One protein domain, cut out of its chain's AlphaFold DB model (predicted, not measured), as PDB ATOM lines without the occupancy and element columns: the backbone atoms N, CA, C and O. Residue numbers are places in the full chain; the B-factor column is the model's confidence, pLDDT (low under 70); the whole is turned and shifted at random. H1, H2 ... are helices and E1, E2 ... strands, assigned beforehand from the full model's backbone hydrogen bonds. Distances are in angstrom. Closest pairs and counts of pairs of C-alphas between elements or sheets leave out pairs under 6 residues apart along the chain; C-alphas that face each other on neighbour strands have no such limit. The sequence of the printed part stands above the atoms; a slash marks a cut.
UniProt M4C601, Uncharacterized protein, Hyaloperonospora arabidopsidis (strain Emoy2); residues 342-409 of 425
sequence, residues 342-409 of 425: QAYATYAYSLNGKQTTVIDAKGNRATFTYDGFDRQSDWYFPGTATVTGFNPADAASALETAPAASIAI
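What this domain is: This is residues 342 to 409 of the 425 residues of an uncharacterized protein of Hyaloperonospora arabidopsidis (strain Emoy2) (UniProt M4C601). A single twisted sheet of four strands forms a slab, and one short helix, H1, packs on one of its faces, crossing over E1 and E2, while the other face has no named helix. A long link, residues 381 to 394, leads from E4 at one edge of the sheet back to H1 near the other edge. The printed part has 68 residues with four named strands and one named helix, in the order E1, E2, E3, E4, H1; the sheet's order is E1, E2, E3, E4, all antiparallel. The class is mixed, helices and strands, though under half of the residues, 32, are in named elements. The whole is compact, with a radius of gyration of the C-alphas of 12.1 A, and spans 36 by 24 by 16 A.

Where its parts are: E1, the longest strand, covers residues 342 to 349 and runs 21.1 A from C-alpha 342 at (154.053, 204.609, 203.680) to C-alpha 349 at (158.588, 223.435, 195.357). E2 is residues 355 to 360, 14.3 A long, and E3 is residues 365 to 370, 16.7 A. E4 is residues 376 to 380, 11.2 A. H1 is residues 395 to 401, 10.1 A, ending with C-alpha 401 at (146.963, 217.870, 206.246).

How they stand to each other: The strands form a meander, each the antiparallel neighbour of the one before, and each successive pair is a hairpin with a tight link. E1 and E2 stand at 165 degrees between their directions, with N 346 and O 359 within hydrogen-bond range at 2.9 A. E2 and E3 also stand at 165 degrees, with N 366 and O 358 at 2.8 A. E3 and E4 stand at 158 degrees, with N 367 and O 380 at 2.8 A. The pairing is staggered: E3 pairs with E2 over residues 365 to 367 and with E4 over residues 367 to 370. The edge strands E1 and E4 are apart. The sheet is only just strongly twisted, its C-alphas lying up to 4.1 A off the best plane. H1 is on the sheet at a height of 8.7 A, over E1 and only just over E2, on which 3 of its C-alphas fall. It runs across the strands, at 89 degrees to E1 on the local plane. The closest C-alphas of E1 and H1 are those of Thr 346 and Ala 395, 5.8 A apart. In H1 each O i to N i+4 pair is within hydrogen-bond range.

The domain as a whole: The two C-alphas farthest apart are those of Phe 373 and Gly 389, 36.2 A. The printed part has no cut, and the link from E4 to H1, 14 residues, is long. The mean pLDDT of the printed part is 90.1; residues 407 to 409 are under 70.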
ATOM      1  N   GLN A 342     154.092 203.260 203.118       95.88
ATOM      2  CA  GLN A 342     154.053 204.609 203.680       95.88
ATOM      3  C   GLN A 342     154.612 205.636 202.700       95.88
ATOM      4  O   GLN A 342     155.603 205.366 202.011       95.88
ATOM      5  N   ALA A 343     154.036 206.842 202.686       97.38
ATOM      6  CA  ALA A 343     154.695 208.010 202.110       97.38
ATOM      7  C   ALA A 343     155.864 208.395 203.021       97.38
ATOM      8  O   ALA A 343     155.687 209.028 204.053       97.38
ATOM      9  N   TYR A 344     157.063 207.953 202.660       98.00
ATOM     10  CA  TYR A 344     158.268 208.146 203.452       98.00
ATOM     11  C   TYR A 344     158.690 209.617 203.519       98.00
ATOM     12  O   TYR A 344     159.127 210.089 204.569       98.00
ATOM     13  N   ALA A 345     158.554 210.323 202.395       98.06
ATOM     14  CA  ALA A 345     158.795 211.752 202.297       98.06
ATOM     15  C   ALA A 345     157.876 212.376 201.241       98.06
ATOM     16  O   ALA A 345     157.670 211.779 200.184       98.06
ATOM     17  N   THR A 346     157.359 213.572 201.516       98.50
ATOM     18  CA  THR A 346     156.632 214.414 200.551       98.50
ATOM     19  C   THR A 346     157.324 215.767 200.434       98.50
ATOM     20  O   THR A 346     157.784 216.309 201.440       98.50
ATOM     21  N   TYR A 347     157.386 216.321 199.229       98.00
ATOM     22  CA  TYR A 347     158.070 217.573 198.931       98.00
ATOM     23  C   TYR A 347     157.124 218.579 198.280       98.00
ATOM     24  O   TYR A 347     156.157 218.209 197.618       98.00
ATOM     25  N   ALA A 348     157.437 219.862 198.444       96.44
ATOM     26  CA  ALA A 348     156.863 220.927 197.631       96.44
ATOM     27  C   ALA A 348     157.963 221.852 197.132       96.44
ATOM     28  O   ALA A 348     159.027 221.966 197.752       96.44
ATOM     29  N   TYR A 349     157.670 222.538 196.034       94.50
ATOM     30  CA  TYR A 349     158.588 223.435 195.357       94.50
ATOM     31  C   TYR A 349     157.932 224.796 195.128       94.50
ATOM     32  O   TYR A 349     156.715 224.936 195.031       94.50
ATOM     33  N   SER A 350     158.767 225.821 195.073       90.88
ATOM     34  CA  SER A 350     158.414 227.151 194.585       90.88
ATOM     35  C   SER A 350     158.341 227.154 193.058       90.88
ATOM     36  O   SER A 350     158.878 226.266 192.399       90.88
ATOM     37  N   LEU A 351     157.737 228.195 192.483       85.81
ATOM     38  CA  LEU A 351     157.597 228.346 191.028       85.81
ATOM     39  C   LEU A 351     158.937 228.398 190.274       85.81
ATOM     40  O   LEU A 351     158.997 228.030 189.108       85.81
ATOM     41  N   ASN A 352     160.018 228.834 190.928       85.56
ATOM     42  CA  ASN A 352     161.379 228.795 190.380       85.56
ATOM     43  C   ASN A 352     162.137 227.503 190.747       85.56
ATOM     44  O   ASN A 352     163.365 227.463 190.680       85.56
ATOM     45  N   GLY A 353     161.425 226.465 191.183       90.56
ATOM     46  CA  GLY A 353     161.945 225.117 191.381       90.56
ATOM     47  C   GLY A 353     162.725 224.878 192.676       90.56
ATOM     48  O   GLY A 353     163.329 223.818 192.832       90.56
ATOM     49  N   LYS A 354     162.733 225.817 193.632       91.62
ATOM     50  CA  LYS A 354     163.380 225.604 194.941       91.62
ATOM     51  C   LYS A 354     162.473 224.812 195.866       91.62
ATOM     52  O   LYS A 354     161.304 225.164 195.990       91.62
ATOM     53  N   GLN A 355     163.004 223.793 196.533       96.12
ATOM     54  CA  GLN A 355     162.248 222.969 197.475       96.12
ATOM     55  C   GLN A 355     161.821 223.795 198.693       96.12
ATOM     56  O   GLN A 355     162.645 224.198 199.498       96.12
ATOM     57  N   THR A 356     160.530 224.034 198.869       95.88
ATOM     58  CA  THR A 356     159.999 224.847 199.975       95.88
ATOM     59  C   THR A 356     159.591 224.006 201.172       95.88
ATOM     60  O   THR A 356     159.508 224.517 202.285       95.88
ATOM     61  N   THR A 357     159.325 222.715 200.981       96.19
ATOM     62  CA  THR A 357     158.814 221.840 202.040       96.19
ATOM     63  C   THR A 357     159.403 220.440 201.941       96.19
ATOM     64  O   THR A 357     159.597 219.914 200.847       96.19
ATOM     65  N   VAL A 358     159.626 219.825 203.102       97.31
ATOM     66  CA  VAL A 358     159.720 218.374 203.268       97.31
ATOM     67  C   VAL A 358     158.796 217.935 204.406       97.31
ATOM     68  O   VAL A 358     158.783 218.551 205.469       97.31
ATOM     69  N   ILE A 359     158.011 216.888 204.183       96.56
ATOM     70  CA  ILE A 359     157.164 216.245 205.193       96.56
ATOM     71  C   ILE A 359     157.641 214.806 205.344       96.56
ATOM     72  O   ILE A 359     157.769 214.105 204.341       96.56
ATOM     73  N   ASP A 360     157.916 214.376 206.572       95.94
ATOM     74  CA  ASP A 360     158.295 212.989 206.854       95.94
ATOM     75  C   ASP A 360     157.080 212.041 206.930       95.94
ATOM     76  O   ASP A 360     155.923 212.459 206.893       95.94
ATOM     77  N   ALA A 361     157.339 210.742 207.090       95.94
ATOM     78  CA  ALA A 361     156.295 209.719 207.196       95.94
ATOM     79  C   ALA A 361     155.321 209.899 208.376       95.94
ATOM     80  O   ALA A 361     154.241 209.310 208.376       95.94
ATOM     81  N   LYS A 362     155.691 210.689 209.390       93.94
ATOM     82  CA  LYS A 362     154.849 210.996 210.555       93.94
ATOM     83  C   LYS A 362     154.053 212.293 210.370       93.94
ATOM     84  O   LYS A 362     153.339 212.692 211.287       93.94
ATOM     85  N   GLY A 363     154.169 212.949 209.216       94.75
ATOM     86  CA  GLY A 363     153.515 214.223 208.933       94.75
ATOM     87  C   GLY A 363     154.245 215.433 209.516       94.75
ATOM     88  O   GLY A 363     153.696 216.534 209.515       94.75
ATOM     89  N   ASN A 364     155.474 215.269 210.015       93.56
ATOM     90  CA  ASN A 364     156.269 216.383 210.518       93.56
ATOM     91  C   ASN A 364     156.755 217.222 209.333       93.56
ATOM     92  O   ASN A 364     157.568 216.763 208.527       93.56
ATOM     93  N   ARG A 365     156.270 218.460 209.237       94.12
ATOM     94  CA  ARG A 365     156.655 219.399 208.182       94.12
ATOM     95  C   ARG A 365     157.880 220.212 208.574       94.12
ATOM     96  O   ARG A 365     157.855 220.924 209.575       94.12
ATOM     97  N   ALA A 366     158.886 220.214 207.709       94.50
ATOM     98  CA  ALA A 366     159.944 221.208 207.714       94.50
ATOM     99  C   ALA A 366     159.853 222.112 206.474       94.50
ATOM    100  O   ALA A 366     159.567 221.650 205.370       94.50
ATOM    101  N   THR A 367     160.066 223.413 206.666       95.44
ATOM    102  CA  THR A 367     159.911 224.447 205.629       95.44
ATOM    103  C   THR A 367     161.235 225.155 205.391       95.44
ATOM    104  O   THR A 367     161.879 225.598 206.342       95.44
ATOM    105  N   PHE A 368     161.623 225.280 204.128       94.00
ATOM    106  CA  PHE A 368     162.803 226.027 203.704       94.00
ATOM    107  C   PHE A 368     162.370 227.399 203.213       94.00
ATOM    108  O   PHE A 368     161.413 227.516 202.443       94.00
ATOM    109  N   THR A 369     163.089 228.433 203.632       94.12
ATOM    110  CA  THR A 369     162.941 229.765 203.043       94.12
ATOM    111  C   THR A 369     164.233 230.193 202.382       94.12
ATOM    112  O   THR A 369     165.318 229.691 202.691       94.12
ATOM    113  N   TYR A 370     164.083 231.076 201.407       91.88
ATOM    114  CA  TYR A 370     165.156 231.516 200.541       91.88
ATOM    115  C   TYR A 370     165.222 233.030 200.567       91.88
ATOM    116  O   TYR A 370     164.195 233.712 200.566       91.88
ATOM    117  N   ASP A 371     166.440 233.549 200.568       92.62
ATOM    118  CA  ASP A 371     166.670 234.973 200.462       92.62
ATOM    119  C   ASP A 371     166.456 235.482 199.024       92.62
ATOM    120  O   ASP A 371     166.167 234.729 198.091       92.62
ATOM    121  N   GLY A 372     166.618 236.792 198.820       91.12
ATOM    122  CA  GLY A 372     166.451 237.414 197.504       91.12
ATOM    123  C   GLY A 372     167.400 236.893 196.420       91.12
ATOM    124  O   GLY A 372     167.171 237.183 195.250       91.12
ATOM    125  N   PHE A 373     168.437 236.131 196.774       91.88
ATOM    126  CA  PHE A 373     169.379 235.505 195.848       91.88
ATOM    127  C   PHE A 373     169.153 234.001 195.685       91.88
ATOM    128  O   PHE A 373     170.027 233.311 195.161       91.88
ATOM    129  N   ASP A 374     167.997 233.485 196.115       91.50
ATOM    130  CA  ASP A 374     167.667 232.061 196.029       91.50
ATOM    131  C   ASP A 374     168.595 231.148 196.850       91.50
ATOM    132  O   ASP A 374     168.712 229.943 196.582       91.50
ATOM    133  N   ARG A 375     169.242 231.709 197.878       92.69
ATOM    134  CA  ARG A 375     170.045 230.966 198.855       92.69
ATOM    135  C   ARG A 375     169.159 230.626 200.042       92.69
ATOM    136  O   ARG A 375     168.406 231.480 200.497       92.69
ATOM    137  N   GLN A 376     169.238 229.396 200.544       94.88
ATOM    138  CA  GLN A 376     168.458 229.004 201.719       94.88
ATOM    139  C   GLN A 376     168.878 229.870 202.915       94.88
ATOM    140  O   GLN A 376     170.044 229.835 203.308       94.88
ATOM    141  N   SER A 377     167.946 230.647 203.464       93.62
ATOM    142  CA  SER A 377     168.185 231.513 204.622       93.62
ATOM    143  C   SER A 377     167.826 230.808 205.923       93.62
ATOM    144  O   SER A 377     168.597 230.855 206.878       93.62
ATOM    145  N   ASP A 378     166.699 230.093 205.931       93.31
ATOM    146  CA  ASP A 378     166.164 229.469 207.135       93.31
ATOM    147  C   ASP A 378     165.599 228.078 206.856       93.31
ATOM    148  O   ASP A 378     165.175 227.741 205.744       93.31
ATOM    149  N   TRP A 379     165.568 227.281 207.920       93.75
ATOM    150  CA  TRP A 379     164.955 225.964 207.948       93.75
ATOM    151  C   TRP A 379     164.090 225.833 209.200       93.75
ATOM    152  O   TRP A 379     164.595 225.701 210.316       93.75
ATOM    153  N   TYR A 380     162.776 225.898 209.011       92.94
ATOM    154  CA  TYR A 380     161.802 225.799 210.089       92.94
ATOM    155  C   TYR A 380     161.390 224.351 210.293       92.94
ATOM    156  O   TYR A 380     160.989 223.676 209.347       92.94
ATOM    157  N   PHE A 381     161.450 223.898 211.539       90.44
ATOM    158  CA  PHE A 381     161.028 222.566 211.954       90.44
ATOM    159  C   PHE A 381     159.603 222.600 212.534       90.44
ATOM    160  O   PHE A 381     159.095 223.675 212.882       90.44
ATOM    161  N   PRO A 382     158.924 221.446 212.629       86.06
ATOM    162  CA  PRO A 382     157.624 221.387 213.275       86.06
ATOM    163  C   PRO A 382     157.749 221.714 214.765       86.06
ATOM    164  O   PRO A 382     158.812 221.563 215.371       86.06
ATOM    165  N   GLY A 383     156.648 222.181 215.351       80.81
ATOM    166  CA  GLY A 383     156.568 222.407 216.793       80.81
ATOM    167  C   GLY A 383     156.568 221.093 217.578       80.81
ATOM    168  O   GLY A 383     156.673 220.005 217.022       80.81
ATOM    169  N   THR A 384     156.393 221.182 218.894       81.44
ATOM    170  CA  THR A 384     156.336 220.003 219.778       81.44
ATOM    171  C   THR A 384     155.000 219.257 219.730       81.44
ATOM    172  O   THR A 384     154.877 218.183 220.318       81.44
ATOM    173  N   ALA A 385     153.989 219.817 219.061       80.69
ATOM    174  CA  ALA A 385     152.668 219.218 218.963       80.69
ATOM    175  C   ALA A 385     152.708 217.927 218.134       80.69
ATOM    176  O   ALA A 385     153.275 217.883 217.044       80.69
ATOM    177  N   THR A 386     152.063 216.879 218.643       84.56
ATOM    178  CA  THR A 386     151.872 215.641 217.889       84.56
ATOM    179  C   THR A 386     150.954 215.895 216.698       84.56
ATOM    180  O   THR A 386     149.878 216.477 216.839       84.56
ATOM    181  N   VAL A 387     151.373 215.433 215.523       89.06
ATOM    182  CA  VAL A 387     150.584 215.527 214.296       89.06
ATOM    183  C   VAL A 387     149.356 214.616 214.402       89.06
ATOM    184  O   VAL A 387     149.480 213.429 214.696       89.06
ATOM    185  N   THR A 388     148.165 215.165 214.160       89.38
ATOM    186  CA  THR A 388     146.891 214.426 214.136       89.38
ATOM    187  C   THR A 388     146.170 214.696 212.815       89.38
ATOM    188  O   THR A 388     146.302 215.781 212.257       89.38
ATOM    189  N   GLY A 389     145.450 213.703 212.279       89.38
ATOM    190  CA  GLY A 389     144.697 213.854 211.023       89.38
ATOM    191  C   GLY A 389     145.540 213.941 209.741       89.38
ATOM    192  O   GLY A 389     145.011 214.315 208.700       89.38
ATOM    193  N   PHE A 390     146.830 213.594 209.794       94.31
ATOM    194  CA  PHE A 390     147.698 213.568 208.615       94.31
ATOM    195  C   PHE A 390     147.265 212.488 207.613       94.31
ATOM    196  O   PHE A 390     147.110 211.321 207.978       94.31
ATOM    197  N   ASN A 391     147.112 212.878 206.348       95.88
ATOM    198  CA  ASN A 391     146.744 212.012 205.234       95.88
ATOM    199  C   ASN A 391     147.907 211.888 204.222       95.88
ATOM    200  O   ASN A 391     148.100 212.784 203.403       95.88
ATOM    201  N   PRO A 392     148.652 210.767 204.224       94.81
ATOM    202  CA  PRO A 392     149.772 210.520 203.313       94.81
ATOM    203  C   PRO A 392     149.380 209.844 201.980       94.81
ATOM    204  O   PRO A 392     150.236 209.239 201.324       94.81
ATOM    205  N   ALA A 393     148.098 209.848 201.590       93.62
ATOM    206  CA  ALA A 393     147.629 209.126 200.402       93.62
ATOM    207  C   ALA A 393     148.335 209.573 199.108       93.62
ATOM    208  O   ALA A 393     148.746 208.730 198.310       93.62
ATOM    209  N   ASP A 394     148.525 210.879 198.955       95.00
ATOM    210  CA  ASP A 394     149.197 211.525 197.832       95.00
ATOM    211  C   ASP A 394     149.905 212.805 198.311       95.00
ATOM    212  O   ASP A 394     149.769 213.216 199.469       95.00
ATOM    213  N   ALA A 395     150.704 213.417 197.434       94.56
ATOM    214  CA  ALA A 395     151.488 214.595 197.785       94.56
ATOM    215  C   ALA A 395     150.622 215.812 198.158       94.56
ATOM    216  O   ALA A 395     150.981 216.541 199.081       94.56
ATOM    217  N   ALA A 396     149.485 216.021 197.487       95.00
ATOM    218  CA  ALA A 396     148.604 217.158 197.745       95.00
ATOM    219  C   ALA A 396     147.922 217.015 199.112       95.00
ATOM    220  O   ALA A 396     148.059 217.892 199.962       95.00
ATOM    221  N   SER A 397     147.314 215.859 199.379       95.62
ATOM    222  CA  SER A 397     146.701 215.524 200.667       95.62
ATOM    223  C   SER A 397     147.697 215.642 201.829       95.62
ATOM    224  O   SER A 397     147.369 216.186 202.888       95.62
ATOM    225  N   ALA A 398     148.941 215.187 201.636       94.94
ATOM    226  CA  ALA A 398     149.987 215.299 202.651       94.94
ATOM    227  C   ALA A 398     150.366 216.765 202.916       94.94
ATOM    228  O   ALA A 398     150.525 217.168 204.069       94.94
ATOM    229  N   LEU A 399     150.466 217.579 201.860       93.88
ATOM    230  CA  LEU A 399     150.727 219.015 201.958       93.88
ATOM    231  C   LEU A 399     149.556 219.807 202.548       93.88
ATOM    232  O   LEU A 399     149.800 220.865 203.119       93.88
ATOM    233  N   GLU A 400     148.321 219.336 202.451       93.56
ATOM    234  CA  GLU A 400     147.168 220.007 203.062       93.56
ATOM    235  C   GLU A 400     147.009 219.655 204.544       93.56
ATOM    236  O   GLU A 400     146.680 220.511 205.361       93.56
ATOM    237  N   THR A 401     147.271 218.398 204.907       93.31
ATOM    238  CA  THR A 401     146.963 217.870 206.246       93.31
ATOM    239  C   THR A 401     148.141 217.881 207.219       93.31
ATOM    240  O   THR A 401     147.931 217.809 208.430       93.31
ATOM    241  N   ALA A 402     149.387 217.983 206.739       90.62
ATOM    242  CA  ALA A 402     150.534 218.145 207.628       90.62
ATOM    243  C   ALA A 402     150.545 219.566 208.221       90.62
ATOM    244  O   ALA A 402     150.545 220.537 207.451       90.62
ATOM    245  N   PRO A 403     150.618 219.720 209.556       87.06
ATOM    246  CA  PRO A 403     150.585 221.025 210.200       87.06
ATOM    247  C   PRO A 403     151.730 221.913 209.707       87.06
ATOM    248  O   PRO A 403     152.790 221.435 209.289       87.06
ATOM    249  N   ALA A 404     151.507 223.225 209.737       79.12
ATOM    250  CA  ALA A 404     152.536 224.186 209.370       79.12
ATOM    251  C   ALA A 404     153.764 224.038 210.283       79.12
ATOM    252  O   ALA A 404     153.645 223.728 211.473       79.12
ATOM    253  N   ALA A 405     154.953 224.284 209.727       77.06
ATOM    254  CA  ALA A 405     156.153 224.398 210.545       77.06
ATOM    255  C   ALA A 405     155.974 225.548 211.550       77.06
ATOM    256  O   ALA A 405     155.258 226.516 211.280       77.06
ATOM    257  N   SER A 406     156.624 225.453 212.710       71.25
ATOM    258  CA  SER A 406     156.590 226.545 213.682       71.25
ATOM    259  C   SER A 406     157.410 227.714 213.146       71.25
ATOM    260  O   SER A 406     158.620 227.792 213.351       71.25
ATOM    261  N   ILE A 407     156.745 228.629 212.445       60.31
ATOM    262  CA  ILE A 407     157.307 229.926 212.084       60.31
ATOM    263  C   ILE A 407     157.231 230.774 213.350       60.31
ATOM    264  O   ILE A 407     156.286 231.530 213.569       60.31
ATOM    265  N   ALA A 408     158.209 230.615 214.240       47.66
ATOM    266  CA  ALA A 408     158.453 231.659 215.213       47.66
ATOM    267  C   ALA A 408     158.872 232.888 214.402       47.66
ATOM    268  O   ALA A 408     159.960 232.909 213.826       47.66
ATOM    269  N   ILE A 409     157.997 233.893 214.319       38.41
ATOM    270  CA  ILE A 409     158.397 235.235 213.907       38.41
ATOM    271  C   ILE A 409     159.371 235.706 214.989       38.41
ATOM    272  O   ILE A 409     158.984 236.295 215.996       38.41
TER     273      ILE A 409